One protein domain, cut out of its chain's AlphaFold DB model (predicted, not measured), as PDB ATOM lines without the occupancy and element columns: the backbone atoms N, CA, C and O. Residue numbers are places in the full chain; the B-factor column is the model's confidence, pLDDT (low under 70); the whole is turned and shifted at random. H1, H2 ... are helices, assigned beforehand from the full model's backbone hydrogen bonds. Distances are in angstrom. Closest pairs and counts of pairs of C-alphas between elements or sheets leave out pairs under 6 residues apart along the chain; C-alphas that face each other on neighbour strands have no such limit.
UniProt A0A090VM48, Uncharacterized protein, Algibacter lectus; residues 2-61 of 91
ATOM      1  N   ARG A   2      31.062   4.354  15.314       88.44
ATOM      2  CA  ARG A   2      30.535   3.018  15.670       88.44
ATOM      3  C   ARG A   2      31.536   1.856  15.619       88.44
ATOM      4  O   ARG A   2      31.887   1.301  16.655       88.44
ATOM      5  N   SER A   3      32.121   1.567  14.454       89.69
ATOM      6  CA  SER A   3      33.102   0.473  14.285       89.69
ATOM      7  C   SER A   3      34.376   0.572  15.135       89.69
ATOM      8  O   SER A   3      35.100  -0.410  15.256       89.69
ATOM      9  N   LYS A   4      34.664   1.744  15.710       89.44
ATOM     10  CA  LYS A   4      35.834   2.003  16.560       89.44
ATOM     11  C   LYS A   4      35.478   2.267  18.029       89.44
ATOM     12  O   LYS A   4      36.361   2.133  18.867       89.44
ATOM     13  N   ARG A   5      34.246   2.703  18.330       86.00
ATOM     14  CA  ARG A   5      33.848   3.248  19.645       86.00
ATOM     15  C   ARG A   5      32.679   2.521  20.328       86.00
ATOM     16  O   ARG A   5      32.415   2.807  21.487       86.00
ATOM     17  N   THR A   6      32.016   1.561  19.675       84.62
ATOM     18  CA  THR A   6      30.905   0.782  20.272       84.62
ATOM     19  C   THR A   6      31.250  -0.705  20.410       84.62
ATOM     20  O   THR A   6      31.873  -1.263  19.506       84.62
ATOM     21  N   ASN A   7      30.826  -1.348  21.508       88.06
ATOM     22  CA  ASN A   7      30.907  -2.802  21.710       88.06
ATOM     23  C   ASN A   7      29.595  -3.335  22.344       88.06
ATOM     24  O   ASN A   7      29.319  -2.979  23.491       88.06
ATOM     25  N   PRO A   8      28.797  -4.171  21.648       89.50
ATOM     26  CA  PRO A   8      29.034  -4.697  20.301       89.50
ATOM     27  C   PRO A   8      29.083  -3.591  19.240       89.50
ATOM     28  O   PRO A   8      28.552  -2.499  19.439       89.50
ATOM     29  N   VAL A   9      29.764  -3.866  18.126       91.56
ATOM     30  CA  VAL A   9      29.860  -2.913  17.015       91.56
ATOM     31  C   VAL A   9      28.469  -2.698  16.428       91.56
ATOM     32  O   VAL A   9      27.859  -3.641  15.929       91.56
ATOM     33  N   PHE A  10      27.978  -1.461  16.479       88.19
ATOM     34  CA  PHE A  10      26.718  -1.109  15.834       88.19
ATOM     35  C   PHE A  10      26.859  -1.061  14.309       88.19
ATOM     36  O   PHE A  10      27.922  -0.734  13.775       88.19
ATOM     37  N   GLU A  11      25.759  -1.362  13.618       90.50
ATOM     38  CA  GLU A  11      25.676  -1.364  12.156       90.50
ATOM     39  C   GLU A  11      25.937   0.023  11.550       90.50
ATOM     40  O   GLU A  11      25.839   1.059  12.218       90.50
ATOM     41  N   SER A  12      26.277   0.055  10.264       90.88
ATOM     42  CA  SER A  12      26.429   1.326   9.549       90.88
ATOM     43  C   SER A  12      25.069   2.005   9.379       90.88
ATOM     44  O   SER A  12      24.053   1.335   9.228       90.88
ATOM     45  N   LEU A  13      25.055   3.336   9.433       90.88
ATOM     46  CA  LEU A  13      23.847   4.125   9.194       90.88
ATOM     47  C   LEU A  13      23.574   4.180   7.684       90.88
ATOM     48  O   LEU A  13      24.494   4.484   6.926       90.88
ATOM     49  N   ASP A  14      22.336   3.909   7.275       94.62
ATOM     50  CA  ASP A  14      21.885   3.933   5.875       94.62
ATOM     51  C   ASP A  14      20.525   4.658   5.759       94.62
ATOM     52  O   ASP A  14      19.482   4.016   5.603       94.62
ATOM     53  N   PRO A  15      20.495   5.992   5.943       95.69
ATOM     54  CA  PRO A  15      19.249   6.750   5.924       95.69
ATOM     55  C   PRO A  15      18.644   6.796   4.515       95.69
ATOM     56  O   PRO A  15      19.341   7.065   3.538       95.69
ATOM     57  N   GLN A  16      17.326   6.621   4.417       97.25
ATOM     58  CA  GLN A  16      16.578   6.641   3.154       97.25
ATOM     59  C   GLN A  16      15.998   8.025   2.825       97.25
ATOM     60  O   GLN A  16      15.431   8.239   1.753       97.25
ATOM     61  N   SER A  17      16.131   8.988   3.740       97.12
ATOM     62  CA  SER A  17      15.713  10.378   3.547       97.12
ATOM     63  C   SER A  17      16.604  11.346   4.322       97.12
ATOM     64  O   SER A  17      17.298  10.958   5.261       97.12
ATOM     65  N   GLU A  18      16.558  12.628   3.958       96.06
ATOM     66  CA  GLU A  18      17.282  13.675   4.688       96.06
ATOM     67  C   GLU A  18      16.830  13.766   6.152       96.06
ATOM     68  O   GLU A  18      17.661  13.852   7.053       96.06
ATOM     69  N   GLN A  19      15.522  13.690   6.410       96.31
ATOM     70  CA  GLN A  19      14.999  13.739   7.774       96.31
ATOM     71  C   GLN A  19      15.464  12.536   8.601       96.31
ATOM     72  O   GLN A  19      15.886  12.692   9.745       96.31
ATOM     73  N   GLU A  20      15.461  11.341   8.011       96.31
ATOM     74  CA  GLU A  20      16.000  10.152   8.670       96.31
ATOM     75  C   GLU A  20      17.506  10.287   8.937       96.31
ATOM     76  O   GLU A  20      17.981   9.896  10.005       96.31
ATOM     77  N   ALA A  21      18.255  10.905   8.017       96.00
ATOM     78  CA  ALA A  21      19.661  11.215   8.235       96.00
ATOM     79  C   ALA A  21      19.844  12.161   9.432       96.00
ATOM     80  O   ALA A  21      20.685  11.892  10.291       96.00
ATOM     81  N   TRP A  22      19.040  13.222   9.541       96.12
ATOM     82  CA  TRP A  22      19.084  14.142  10.681       96.12
ATOM     83  C   TRP A  22      18.751  13.456  12.010       96.12
ATOM     84  O   TRP A  22      19.454  13.677  13.001       96.12
ATOM     85  N   ASP A  23      17.752  12.575  12.030       95.62
ATOM     86  CA  ASP A  23      17.388  11.801  13.220       95.62
ATOM     87  C   ASP A  23      18.500  10.827  13.633       95.62
ATOM     88  O   ASP A  23      18.818  10.697  14.820       95.62
ATOM     89  N   MET A  24      19.122  10.146  12.666       95.06
ATOM     90  CA  MET A  24      20.267   9.269  12.917       95.06
ATOM     91  C   MET A  24      21.482  10.055  13.419       95.06
ATOM     92  O   MET A  24      22.144   9.610  14.358       95.06
ATOM     93  N   ILE A  25      21.750  11.237  12.851       93.44
ATOM     94  CA  ILE A  25      22.825  12.127  13.306       93.44
ATOM     95  C   ILE A  25      22.572  12.572  14.744       93.44
ATOM     96  O   ILE A  25      23.492  12.487  15.549       93.44
ATOM     97  N   PHE A  26      21.357  13.004  15.102       95.12
ATOM     98  CA  PHE A  26      21.053  13.396  16.482       95.12
ATOM     99  C   PHE A  26      21.294  12.244  17.467       95.12
ATOM    100  O   PHE A  26      21.931  12.440  18.502       95.12
ATOM    101  N   LYS A  27      20.833  11.031  17.135       92.75
ATOM    102  CA  LYS A  27      21.018   9.845  17.987       92.75
ATOM    103  C   LYS A  27      22.493   9.493  18.159       92.75
ATOM    104  O   LYS A  27      22.929   9.251  19.281       92.75
ATOM    105  N   GLU A  28      23.268   9.494  17.078       92.12
ATOM    106  CA  GLU A  28      24.705   9.214  17.152       92.12
ATOM    107  C   GLU A  28      25.454  10.336  17.890       92.12
ATOM    108  O   GLU A  28      26.302  10.049  18.727       92.12
ATOM    109  N   TYR A  29      25.094  11.603  17.660       91.81
ATOM    110  CA  TYR A  29      25.630  12.756  18.388       91.81
ATOM    111  C   TYR A  29      25.382  12.616  19.890       91.81
ATOM    112  O   TYR A  29      26.293  12.824  20.692       91.81
ATOM    113  N   PHE A  30      24.159  12.242  20.277       91.06
ATOM    114  CA  PHE A  30      23.792  12.019  21.668       91.06
ATOM    115  C   PHE A  30      24.598  10.877  22.280       91.06
ATOM    116  O   PHE A  30      25.113  11.059  23.372       91.06
ATOM    117  N   LEU A  31      24.720   9.733  21.599       89.56
ATOM    118  CA  LEU A  31      25.460   8.570  22.103       89.56
ATOM    119  C   LEU A  31      26.957   8.846  22.252       89.56
ATOM    120  O   LEU A  31      27.554   8.449  23.246       89.56
ATOM    121  N   GLU A  32      27.551   9.515  21.268       89.12
ATOM    122  CA  GLU A  32      28.991   9.751  21.220       89.12
ATOM    123  C   GLU A  32      29.428  10.853  22.191       89.12
ATOM    124  O   GLU A  32      30.437  10.699  22.864       89.12
ATOM    125  N   THR A  33      28.663  11.946  22.286       90.06
ATOM    126  CA  THR A  33      29.014  13.124  23.109       90.06
ATOM    127  C   THR A  33      28.242  13.181  24.427       90.06
ATOM    128  O   THR A  33      28.130  14.238  25.060       90.06
ATOM    129  N   PHE A  34      27.638  12.063  24.846       85.19
ATOM    130  CA  PHE A  34      26.832  12.045  26.058       85.19
ATOM    131  C   PHE A  34      27.678  12.475  27.261       85.19
ATOM    132  O   PHE A  34      28.780  11.978  27.463       85.19
ATOM    133  N   LEU A  35      27.142  13.385  28.080       85.62
ATOM    134  CA  LEU A  35      27.815  13.989  29.243       85.62
ATOM    135  C   LEU A  35      28.992  14.926  28.919       85.62
ATOM    136  O   LEU A  35      29.586  15.490  29.837       85.62
ATOM    137  N   GLU A  36      29.285  15.188  27.646       89.75
ATOM    138  CA  GLU A  36      30.320  16.146  27.262       89.75
ATOM    139  C   GLU A  36      29.749  17.566  27.192       89.75
ATOM    140  O   GLU A  36      29.092  17.945  26.220       89.75
ATOM    141  N   ASN A  37      30.004  18.370  28.230       87.69
ATOM    142  CA  ASN A  37      29.746  19.819  28.257       87.69
ATOM    143  C   ASN A  37      28.312  20.236  27.850       87.69
ATOM    144  O   ASN A  37      28.101  21.263  27.207       87.69
ATOM    145  N   GLY A  38      27.311  19.408  28.162       87.69
ATOM    146  CA  GLY A  38      25.918  19.681  27.793       87.69
ATOM    147  C   GLY A  38      25.634  19.611  26.288       87.69
ATOM    148  O   GLY A  38      24.595  20.091  25.846       87.69
ATOM    149  N   SER A  39      26.508  19.000  25.484       91.19
ATOM    150  CA  SER A  39      26.355  18.903  24.025       91.19
ATOM    151  C   SER A  39      24.985  18.363  23.609       91.19
ATOM    152  O   SER A  39      24.364  18.892  22.685       91.19
ATOM    153  N   SER A  40      24.476  17.359  24.327       92.00
ATOM    154  CA  SER A  40      23.152  16.776  24.099       92.00
ATOM    155  C   SER A  40      22.004  17.770  24.305       92.00
ATOM    156  O   SER A  40      21.037  17.730  23.548       92.00
ATOM    157  N   PHE A  41      22.123  18.689  25.267       92.19
ATOM    158  CA  PHE A  41      21.144  19.752  25.509       92.19
ATOM    159  C   PHE A  41      21.092  20.731  24.331       92.19
ATOM    160  O   PHE A  41      20.028  20.992  23.776       92.19
ATOM    161  N   PHE A  42      22.244  21.225  23.874       93.19
ATOM    162  CA  PHE A  42      22.284  22.156  22.741       93.19
ATOM    163  C   PHE A  42      21.901  21.494  21.412       93.19
ATOM    164  O   PHE A  42      21.386  22.156  20.511       93.19
ATOM    165  N   ALA A  43      22.177  20.201  21.243       94.75
ATOM    166  CA  ALA A  43      21.727  19.457  20.073       94.75
ATOM    167  C   ALA A  43      20.205  19.273  20.080       94.75
ATOM    168  O   ALA A  43      19.561  19.527  19.064       94.75
ATOM    169  N   SER A  44      19.606  18.916  21.219       95.12
ATOM    170  CA  SER A  44      18.163  18.660  21.286       95.12
ATOM    171  C   SER A  44      17.307  19.917  21.094       95.12
ATOM    172  O   SER A  44      16.143  19.802  20.717       95.12
ATOM    173  N   LEU A  45      17.886  21.107  21.285       95.06
ATOM    174  CA  LEU A  45      17.263  22.405  20.989       95.06
ATOM    175  C   LEU A  45      17.419  22.872  19.531       95.06
ATOM    176  O   LEU A  45      16.826  23.881  19.155       95.06
ATOM    177  N   ARG A  46      18.223  22.182  18.710       93.12
ATOM    178  CA  ARG A  46      18.486  22.553  17.304       93.12
ATOM    179  C   ARG A  46      17.945  21.539  16.307       93.12
ATOM    180  O   ARG A  46      17.452  21.925  15.252       93.12
ATOM    181  N   PHE A  47      18.067  20.254  16.624       96.38
ATOM    182  CA  PHE A  47      17.594  19.182  15.760       96.38
ATOM    183  C   PHE A  47      16.090  18.997  15.930       96.38
ATOM    184  O   PHE A  47      15.559  19.105  17.041       96.38
ATOM    185  N   LYS A  48      15.425  18.659  14.826       96.25
ATOM    186  CA  LYS A  48      13.996  18.366  14.789       96.25
ATOM    187  C   LYS A  48      13.746  16.895  14.496       96.25
ATOM    188  O   LYS A  48      14.516  16.292  13.752       96.25
ATOM    189  N   THR A  49      12.679  16.360  15.074       95.06
ATOM    190  CA  THR A  49      12.135  15.043  14.741       95.06
ATOM    191  C   THR A  49      11.416  15.089  13.393       95.06
ATOM    192  O   THR A  49      11.175  16.168  12.839       95.06
ATOM    193  N   ALA A  50      11.014  13.924  12.879       93.25
ATOM    194  CA  ALA A  50      10.214  13.821  11.661       93.25
ATOM    195  C   ALA A  50       8.869  14.572  11.734       93.25
ATOM    196  O   ALA A  50       8.359  15.036  10.716       93.25
ATOM    197  N   GLU A  51       8.322  14.757  12.935       92.62
ATOM    198  CA  GLU A  51       7.108  15.537  13.197       92.62
ATOM    199  C   GLU A  51       7.367  17.057  13.207       92.62
ATOM    200  O   GLU A  51       6.445  17.850  13.397       92.62
ATOM    201  N   GLY A  52       8.620  17.483  13.015       93.25
ATOM    202  CA  GLY A  52       9.036  18.885  12.991       93.25
ATOM    203  C   GLY A  52       9.206  19.526  14.373       93.25
ATOM    204  O   GLY A  52       9.540  20.714  14.447       93.25
ATOM    205  N   GLN A  53       9.005  18.760  15.447       95.25
ATOM    206  CA  GLN A  53       9.218  19.182  16.833       95.25
ATOM    207  C   GLN A  53      10.699  19.141  17.180       95.25
ATOM    208  O   GLN A  53      11.449  18.355  16.605       95.25
ATOM    209  N   LEU A  54      11.146  19.950  18.139       96.75
ATOM    210  CA  LEU A  54      12.512  19.810  18.638       96.75
ATOM    211  C   LEU A  54      12.672  18.468  19.352       96.75
ATOM    212  O   LEU A  54      11.770  18.008  20.054       96.75
ATOM    213  N   TRP A  55      13.859  17.873  19.255       96.38
ATOM    214  CA  TRP A  55      14.163  16.658  20.011       96.38
ATOM    215  C   TRP A  55      13.969  16.855  21.521       96.38
ATOM    216  O   TRP A  55      13.521  15.938  22.204       96.38
ATOM    217  N   MET A  56      14.240  18.051  22.055       95.56
ATOM    218  CA  MET A  56      13.976  18.366  23.463       95.56
ATOM    219  C   MET A  56      12.485  18.267  23.809       95.56
ATOM    220  O   MET A  56      12.135  17.689  24.838       95.56
ATOM    221  N   GLU A  57      11.618  18.809  22.954       96.12
ATOM    222  CA  GLU A  57      10.166  18.798  23.160       96.12
ATOM    223  C   GLU A  57       9.625  17.373  23.114       96.12
ATOM    224  O   GLU A  57       8.876  16.970  24.001       96.12
ATOM    225  N   SER A  58      10.083  16.587  22.136       95.19
ATOM    226  CA  SER A  58       9.732  15.172  22.001       95.19
ATOM    227  C   SER A  58      10.164  14.354  23.227       95.19
ATOM    228  O   SER A  58       9.372  13.597  23.788       95.19
ATOM    229  N   LEU A  59      11.395  14.552  23.717       93.00
ATOM    230  CA  LEU A  59      11.933  13.819  24.871       93.00
ATOM    231  C   LEU A  59      11.275  14.204  26.202       93.00
ATOM    232  O   LEU A  59      11.171  13.370  27.102       93.00
ATOM    233  N   LYS A  60      10.890  15.474  26.368       92.19
ATOM    234  CA  LYS A  60      10.296  15.993  27.610       92.19
ATOM    235  C   LYS A  60       8.772  16.020  27.589       92.19
ATOM    236  O   LYS A  60       8.174  16.240  28.639       92.19
ATOM    237  N   ASN A  61       8.163  15.775  26.430       93.50
ATOM    238  CA  ASN A  61       6.730  15.891  26.192       93.50
ATOM    239  C   ASN A  61       6.162  17.241  26.673       93.50
ATOM    240  O   ASN A  61       5.122  17.308  27.328       93.50
TER     241      ASN A  61
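AT A GLANCE: This is residues 2 to 61 of the 91 residues of an uncharacterized protein of Algibacter lectus (UniProt A0A090VM48). A flat, open arrangement of helices has the long helix H2 in the middle, with the short H3 folding back along the last part of H2 as a helical hairpin and H4 turning off about perpendicular to H3. On the other side of H2 from H4, the small H1 lies away from the other helices, at the end of a long link, residues 6 to 17; the turn of residues 33 to 38, between H2 and H3, sticks out. The printed part has 60 residues, with four named helices in the order H1, H2, H3, H4 and no named strand, and its class is all helix. It is only just compact, close to loose, with a radius of gyration of the C-alphas of 12.2 A, and spans 31 by 31 by 15 A.

IN THESE COORDINATES: H1 is residues 2 to 5, beginning at C-alpha 2 at (30.535, 3.018, 15.670) and measuring 5.2 A from first to last C-alpha. H2 is residues 18 to 32, the longest helix at 20.6 A, from C-alpha 18 at (17.282, 13.675, 4.688) to C-alpha 32 at (28.991, 9.751, 21.220). H3 is residues 39 to 44, 8.6 A long. H4 is residues 55 to 60, also 8.6 A long, ending at C-alpha 60 at (10.296, 15.993, 27.610).

HOW THE PARTS SIT: H1 touches no helix. It is apart from H2, but only just, with the closest C-alphas 8.3 A apart. H2 touches H3 with residues 26 to 30 alone; the closest C-alphas are those of Phe 30 and Ser 40, 5.4 A apart. The two form a hairpin, running opposite ways at a shallow tilt of 28 degrees. H3 and H4 only just touch, with 3 pairs of C-alphas within 8 A, the closest being those of Ser 44 and Trp 55 at 4.7 A. Their lines are about perpendicular, at 90 degrees. H2 and H4 are apart, but only just, with the closest C-alphas 8.4 A apart. In H2, H3 and H4 every O i to N i+4 pair is within hydrogen-bond range, while H1, with 4 residues, is too short for such a pair.

THE WHOLE: The two C-alphas farthest apart are those of Lys 4 and Asn 61, at 33.7 A, and the first and last printed C-alphas, of Arg 2 and Asn 61, are 29.0 A apart. The printed part has no cut. The link from H1 to H2, 12 residues, is long; their C-alphas lie 12 to 19 A from the mean of all C-alphas. The links from H2 to H3, 6 residues, and from H3 to H4, 10 residues, are short. The mean pLDDT of the printed part is 92.5, and no printed residue is under 70.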